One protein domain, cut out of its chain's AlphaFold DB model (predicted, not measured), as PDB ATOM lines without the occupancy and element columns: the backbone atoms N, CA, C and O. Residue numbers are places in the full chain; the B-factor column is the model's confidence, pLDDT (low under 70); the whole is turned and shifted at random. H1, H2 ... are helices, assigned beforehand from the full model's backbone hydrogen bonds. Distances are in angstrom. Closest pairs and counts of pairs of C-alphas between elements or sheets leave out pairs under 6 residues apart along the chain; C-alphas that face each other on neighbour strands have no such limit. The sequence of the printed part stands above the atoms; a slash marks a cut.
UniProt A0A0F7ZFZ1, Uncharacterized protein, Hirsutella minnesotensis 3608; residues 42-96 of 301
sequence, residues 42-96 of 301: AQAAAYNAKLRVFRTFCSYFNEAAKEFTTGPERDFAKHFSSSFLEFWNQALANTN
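This is residues 42 to 96 of the 301 residues of an uncharacterized protein of Hirsutella minnesotensis 3608 (UniProt A0A0F7ZFZ1). Picture a long helical hairpin in the outline of a rod: H1 runs along the rod, the chain folds back through a short loop, residues 66 to 71, that reaches beyond the end of H1, and H2 returns beside H1 the opposite way, with few contacts between the two. The printed part has 55 residues with two named helices, H1 then H2, and no named strand; its class is all helix. It is loose, with a radius of gyration of the C-alphas of 13.6 A, and spans 44 by 21 by 7 A.

Find C-alpha 42 at (174.735, 207.406, 168.347); from there H1, residues 42 to 65, runs 34.3 A to C-alpha 65 at (162.548, 179.406, 152.755). H2, residues 72 to 92, runs 30.2 A and ends at C-alpha 92 at (166.817, 202.226, 156.380).

H1 and H2 form a helical hairpin. They touch, with 5 pairs of C-alphas within 8 A; look at their closest C-alphas, those of Ala 65 and Ala 77, 7.2 A apart. They run opposite ways at a shallow tilt of 6 degrees, and their centres are 14.6 A apart. In H1 and H2, every O i to N i+4 pair is within hydrogen-bond range.

The two C-alphas farthest apart, those of Ala 42 and Gly 71, are 44.8 A apart. The printed part has no cut, and the link from H1 to H2, 6 residues, is short. Look in the B-factor column for pLDDT under 70 at residues 94 to 96; the mean of the printed part is 84.4.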
ATOM      1  N   ALA A  42     176.073 207.897 168.037       85.25
ATOM      2  CA  ALA A  42     174.735 207.406 168.347       85.25
ATOM      3  C   ALA A  42     173.955 207.031 167.076       85.25
ATOM      4  O   ALA A  42     173.364 205.948 167.001       85.25
ATOM      5  N   GLN A  43     173.995 207.880 166.045       87.06
ATOM      6  CA  GLN A  43     173.331 207.601 164.773       87.06
ATOM      7  C   GLN A  43     173.975 206.410 164.046       87.06
ATOM      8  O   GLN A  43     173.266 205.560 163.500       87.06
ATOM      9  N   ALA A  44     175.308 206.304 164.074       89.94
ATOM     10  CA  ALA A  44     176.037 205.172 163.512       89.94
ATOM     11  C   ALA A  44     175.708 203.865 164.249       89.94
ATOM     12  O   ALA A  44     175.455 202.842 163.610       89.94
ATOM     13  N   ALA A  45     175.648 203.891 165.582       88.44
ATOM     14  CA  ALA A  45     175.281 202.740 166.401       88.44
ATOM     15  C   ALA A  45     173.847 202.274 166.108       88.44
ATOM     16  O   ALA A  45     173.624 201.082 165.881       88.44
ATOM     17  N   ALA A  46     172.891 203.203 166.028       83.75
ATOM     18  CA  ALA A  46     171.500 202.896 165.704       83.75
ATOM     19  C   ALA A  46     171.357 202.285 164.300       83.75
ATOM     20  O   ALA A  46     170.675 201.273 164.118       83.75
ATOM     21  N   TYR A  47     172.038 202.856 163.304       87.69
ATOM     22  CA  TYR A  47     172.023 202.332 161.942       87.69
ATOM     23  C   TYR A  47     172.676 200.945 161.848       87.69
ATOM     24  O   TYR A  47     172.112 200.025 161.252       87.69
ATOM     25  N   ASN A  48     173.815 200.743 162.515       89.19
ATOM     26  CA  ASN A  48     174.489 199.446 162.570       89.19
ATOM     27  C   ASN A  48     173.637 198.378 163.272       89.19
ATOM     28  O   ASN A  48     173.597 197.229 162.820       89.19
ATOM     29  N   ALA A  49     172.910 198.745 164.330       88.25
ATOM     30  CA  ALA A  49     171.962 197.854 164.993       88.25
ATOM     31  C   ALA A  49     170.823 197.438 164.047       88.25
ATOM     32  O   ALA A  49     170.556 196.241 163.905       88.25
ATOM     33  N   LYS A  50     170.215 198.395 163.324       85.50
ATOM     34  CA  LYS A  50     169.193 198.112 162.297       85.50
ATOM     35  C   LYS A  50     169.716 197.142 161.232       85.50
ATOM     36  O   LYS A  50     169.062 196.141 160.940       85.50
ATOM     37  N   LEU A  51     170.918 197.384 160.700       89.81
ATOM     38  CA  LEU A  51     171.541 196.503 159.706       89.81
ATOM     39  C   LEU A  51     171.804 195.093 160.245       89.81
ATOM     40  O   LEU A  51     171.633 194.113 159.517       89.81
ATOM     41  N   ARG A  52     172.213 194.968 161.511       90.94
ATOM     42  CA  ARG A  52     172.453 193.665 162.141       90.94
ATOM     43  C   ARG A  52     171.165 192.858 162.259       90.94
ATOM     44  O   ARG A  52     171.175 191.677 161.915       90.94
ATOM     45  N   VAL A  53     170.072 193.485 162.690       89.69
ATOM     46  CA  VAL A  53     168.757 192.831 162.782       89.69
ATOM     47  C   VAL A  53     168.283 192.395 161.398       89.69
ATOM     48  O   VAL A  53     167.948 191.226 161.220       89.69
ATOM     49  N   PHE A  54     168.351 193.288 160.406       90.25
ATOM     50  CA  PHE A  54     167.975 192.981 159.025       90.25
ATOM     51  C   PHE A  54     168.741 191.772 158.473       90.25
ATOM     52  O   PHE A  54     168.137 190.817 157.989       90.25
ATOM     53  N   ARG A  55     170.074 191.767 158.598       90.81
ATOM     54  CA  ARG A  55     170.920 190.662 158.113       90.81
ATOM     55  C   ARG A  55     170.619 189.347 158.823       90.81
ATOM     56  O   ARG A  55     170.498 188.318 158.165       90.81
ATOM     57  N   THR A  56     170.485 189.392 160.146       91.19
ATOM     58  CA  THR A  56     170.171 188.211 160.961       91.19
ATOM     59  C   THR A  56     168.834 187.610 160.542       91.19
ATOM     60  O   THR A  56     168.747 186.413 160.283       91.19
ATOM     61  N   PHE A  57     167.807 188.445 160.386       90.94
ATOM     62  CA  PHE A  57     166.495 187.993 159.942       90.94
ATOM     63  C   PHE A  57     166.534 187.410 158.526       90.94
ATOM     64  O   PHE A  57     166.011 186.323 158.309       90.94
ATOM     65  N   CYS A  58     167.188 188.080 157.572       87.81
ATOM     66  CA  CYS A  58     167.340 187.571 156.207       87.81
ATOM     67  C   CYS A  58     168.027 186.198 156.170       87.81
ATOM     68  O   CYS A  58     167.666 185.361 155.346       87.81
ATOM     69  N   SER A  59     168.988 185.946 157.066       90.75
ATOM     70  CA  SER A  59     169.620 184.629 157.201       90.75
ATOM     71  C   SER A  59     168.606 183.561 157.612       90.75
ATOM     72  O   SER A  59     168.470 182.558 156.915       90.75
ATOM     73  N   TYR A  60     167.852 183.798 158.690       89.69
ATOM     74  CA  TYR A  60     166.834 182.856 159.169       89.69
ATOM     75  C   TYR A  60     165.696 182.660 158.169       89.69
ATOM     76  O   TYR A  60     165.238 181.542 157.954       89.69
ATOM     77  N   PHE A  61     165.259 183.736 157.518       87.44
ATOM     78  CA  PHE A  61     164.223 183.666 156.498       87.44
ATOM     79  C   PHE A  61     164.674 182.820 155.307       87.44
ATOM     80  O   PHE A  61     163.928 181.957 154.862       87.44
ATOM     81  N   ASN A  62     165.898 183.020 154.811       86.81
ATOM     82  CA  ASN A  62     166.432 182.218 153.709       86.81
ATOM     83  C   ASN A  62     166.657 180.756 154.103       86.81
ATOM     84  O   ASN A  62     166.550 179.879 153.251       86.81
ATOM     85  N   GLU A  63     166.974 180.483 155.367       87.12
ATOM     86  CA  GLU A  63     167.063 179.121 155.886       87.12
ATOM     87  C   GLU A  63     165.688 178.442 155.895       87.12
ATOM     88  O   GLU A  63     165.543 177.379 155.295       87.12
ATOM     89  N   ALA A  64     164.666 179.103 156.445       82.00
ATOM     90  CA  ALA A  64     163.289 178.607 156.456       82.00
ATOM     91  C   ALA A  64     162.690 178.493 155.041       82.00
ATOM     92  O   ALA A  64     161.964 177.554 154.733       82.00
ATOM     93  N   ALA A  65     163.031 179.414 154.135       79.94
ATOM     94  CA  ALA A  65     162.548 179.406 152.755       79.94
ATOM     95  C   ALA A  65     163.009 178.172 151.958       79.94
ATOM     96  O   ALA A  65     162.377 177.834 150.957       79.94
ATOM     97  N   LYS A  66     164.064 177.466 152.398       84.94
ATOM     98  CA  LYS A  66     164.490 176.192 151.790       84.94
ATOM     99  C   LYS A  66     163.452 175.085 151.951       84.94
ATOM    100  O   LYS A  66     163.451 174.155 151.151       84.94
ATOM    101  N   GLU A  67     162.577 175.177 152.946       83.00
ATOM    102  CA  GLU A  67     161.516 174.193 153.172       83.00
ATOM    103  C   GLU A  67     160.318 174.415 152.229       83.00
ATOM    104  O   GLU A  67     159.570 173.485 151.940       83.00
ATOM    105  N   PHE A  68     160.181 175.617 151.656       78.44
ATOM    106  CA  PHE A  68     159.042 176.024 150.825       78.44
ATOM    107  C   PHE A  68     159.398 176.077 149.331       78.44
ATOM    108  O   PHE A  68     159.365 177.126 148.684       78.44
ATOM    109  N   THR A  69     159.761 174.926 148.761       76.12
ATOM    110  CA  THR A  69     160.222 174.823 147.360       76.12
ATOM    111  C   THR A  69     159.103 174.634 146.333       76.12
ATOM    112  O   THR A  69     159.334 174.836 145.140       76.12
ATOM    113  N   THR A  70     157.887 174.290 146.760       78.19
ATOM    114  CA  THR A  70     156.745 173.997 145.877       78.19
ATOM    115  C   THR A  70     155.428 174.497 146.478       78.19
ATOM    116  O   THR A  70     155.306 174.595 147.690       78.19
ATOM    117  N   GLY A  71     154.453 174.825 145.622       80.94
ATOM    118  CA  GLY A  71     153.075 175.122 146.035       80.94
ATOM    119  C   GLY A  71     152.748 176.591 146.373       80.94
ATOM    120  O   GLY A  71     153.571 177.486 146.154       80.94
ATOM    121  N   PRO A  72     151.525 176.844 146.886       81.31
ATOM    122  CA  PRO A  72     151.042 178.163 147.321       81.31
ATOM    123  C   PRO A  72     151.912 178.826 148.399       81.31
ATOM    124  O   PRO A  72     151.959 180.053 148.503       81.31
ATOM    125  N   GLU A  73     152.628 178.029 149.190       80.38
ATOM    126  CA  GLU A  73     153.534 178.484 150.241       80.38
ATOM    127  C   GLU A  73     154.741 179.232 149.663       80.38
ATOM    128  O   GLU A  73     155.163 180.255 150.207       80.38
ATOM    129  N   ARG A  74     155.253 178.786 148.507       84.44
ATOM    130  CA  ARG A  74     156.331 179.474 147.782       84.44
ATOM    131  C   ARG A  74     155.876 180.840 147.272       84.44
ATOM    132  O   ARG A  74     156.624 181.816 147.361       84.44
ATOM    133  N   ASP A  75     154.658 180.924 146.744       81.81
ATOM    134  CA  ASP A  75     154.101 182.182 146.238       81.81
ATOM    135  C   ASP A  75     153.828 183.170 147.382       81.81
ATOM    136  O   ASP A  75     154.133 184.360 147.259       81.81
ATOM    137  N   PHE A  76     153.364 182.675 148.533       84.19
ATOM    138  CA  PHE A  76     153.260 183.467 149.757       84.19
ATOM    139  C   PHE A  76     154.628 183.981 150.232       84.19
ATOM    140  O   PHE A  76     154.770 185.180 150.476       84.19
ATOM    141  N   ALA A  77     155.651 183.123 150.308       83.44
ATOM    142  CA  ALA A  77     157.000 183.523 150.712       83.44
ATOM    143  C   ALA A  77     157.606 184.571 149.759       83.44
ATOM    144  O   ALA A  77     158.265 185.523 150.192       83.44
ATOM    145  N   LYS A  78     157.330 184.455 148.454       84.31
ATOM    146  CA  LYS A  78     157.745 185.436 147.441       84.31
ATOM    147  C   LYS A  78     157.041 186.787 147.614       84.31
ATOM    148  O   LYS A  78     157.680 187.837 147.522       84.31
ATOM    149  N   HIS A  79     155.740 186.778 147.887       84.31
ATOM    150  CA  HIS A  79     154.995 188.006 148.160       84.31
ATOM    151  C   HIS A  79     155.471 188.664 149.463       84.31
ATOM    152  O   HIS A  79     155.763 189.857 149.492       84.31
ATOM    153  N   PHE A  80     155.603 187.879 150.534       86.38
ATOM    154  CA  PHE A  80     156.060 188.355 151.837       86.38
ATOM    155  C   PHE A  80     157.466 188.961 151.772       86.38
ATOM    156  O   PHE A  80     157.674 190.056 152.284       86.38
ATOM    157  N   SER A  81     158.416 188.300 151.099       87.38
ATOM    158  CA  SER A  81     159.783 188.822 150.935       87.38
ATOM    159  C   SER A  81     159.818 190.154 150.184       87.38
ATOM    160  O   SER A  81     160.560 191.051 150.578       87.38
ATOM    161  N   SER A  82     158.976 190.325 149.163       85.75
ATOM    162  CA  SER A  82     158.873 191.587 148.419       85.75
ATOM    163  C   SER A  82     158.380 192.729 149.318       85.75
ATOM    164  O   SER A  82     159.039 193.764 149.409       85.75
ATOM    165  N   SER A  83     157.286 192.516 150.062       87.06
ATOM    166  CA  SER A  83     156.762 193.512 151.013       87.06
ATOM    167  C   SER A  83     157.731 193.799 152.166       87.06
ATOM    168  O   SER A  83     157.866 194.938 152.606       87.06
ATOM    169  N   PHE A  84     158.434 192.776 152.655       88.25
ATOM    170  CA  PHE A  84     159.432 192.914 153.714       88.25
ATOM    171  C   PHE A  84     160.618 193.782 153.277       88.25
ATOM    172  O   PHE A  84     161.043 194.665 154.024       88.25
ATOM    173  N   LEU A  85     161.150 193.563 152.070       89.44
ATOM    174  CA  LEU A  85     162.260 194.359 151.541       89.44
ATOM    175  C   LEU A  85     161.849 195.811 151.280       89.44
ATOM    176  O   LEU A  85     162.641 196.716 151.529       89.44
ATOM    177  N   GLU A  86     160.615 196.044 150.837       87.00
ATOM    178  CA  GLU A  86     160.070 197.390 150.659       87.00
ATOM    179  C   GLU A  86     159.976 198.146 151.994       87.00
ATOM    180  O   GLU A  86     160.455 199.278 152.100       87.00
ATOM    181  N   PHE A  87     159.459 197.489 153.038       88.25
ATOM    182  CA  PHE A  87     159.439 198.038 154.395       88.25
ATOM    183  C   PHE A  87     160.850 198.367 154.900       88.25
ATOM    184  O   PHE A  87     161.089 199.455 155.422       88.25
ATOM    185  N   TRP A  88     161.813 197.459 154.719       87.12
ATOM    186  CA  TRP A  88     163.187 197.692 155.174       87.12
ATOM    187  C   TRP A  88     163.916 198.767 154.376       87.12
ATOM    188  O   TRP A  88     164.714 199.500 154.956       87.12
ATOM    189  N   ASN A  89     163.611 198.924 153.089       87.44
ATOM    190  CA  ASN A  89     164.120 200.040 152.299       87.44
ATOM    191  C   ASN A  89     163.660 201.382 152.900       87.44
ATOM    192  O   ASN A  89     164.475 202.278 153.111       87.44
ATOM    193  N   GLN A  90     162.386 201.485 153.296       84.88
ATOM    194  CA  GLN A  90     161.846 202.675 153.966       84.88
ATOM    195  C   GLN A  90     162.443 202.876 155.373       84.88
ATOM    196  O   GLN A  90     162.815 203.991 155.743       84.88
ATOM    197  N   ALA A  91     162.597 201.798 156.147       82.31
ATOM    198  CA  ALA A  91     163.135 201.841 157.510       82.31
ATOM    199  C   ALA A  91     164.632 202.214 157.574       82.31
ATOM    200  O   ALA A  91     165.087 202.787 158.575       82.31
ATOM    201  N   LEU A  92     165.398 201.883 156.526       82.19
ATOM    202  CA  LEU A  92     166.817 202.226 156.380       82.19
ATOM    203  C   LEU A  92     167.028 203.607 155.756       82.19
ATOM    204  O   LEU A  92     167.964 204.299 156.147       82.19
ATOM    205  N   ALA A  93     166.147 204.039 154.850       80.88
ATOM    206  CA  ALA A  93     166.216 205.364 154.239       80.88
ATOM    207  C   ALA A  93     165.865 206.512 155.209       80.88
ATOM    208  O   ALA A  93     165.950 207.676 154.827       80.88
ATOM    209  N   ASN A  94     165.451 206.209 156.452       68.81
ATOM    210  CA  ASN A  94     164.888 207.164 157.420       68.81
ATOM    211  C   ASN A  94     163.764 208.036 156.822       68.81
ATOM    212  O   ASN A  94     163.417 209.086 157.366       68.81
ATOM    213  N   THR A  95     163.167 207.599 155.713       55.56
ATOM    214  CA  THR A  95     161.919 208.148 155.209       55.56
ATOM    215  C   THR A  95     160.866 207.700 156.203       55.56
ATOM    216  O   THR A  95     160.530 206.517 156.244       55.56
ATOM    217  N   ASN A  96     160.397 208.606 157.057       54.69
ATOM    218  CA  ASN A  96     159.265 208.330 157.931       54.69
ATOM    219  C   ASN A  96     158.048 207.976 157.066       54.69
ATOM    220  O   ASN A  96     157.285 208.837 156.645       54.69
TER     221      ASN A  96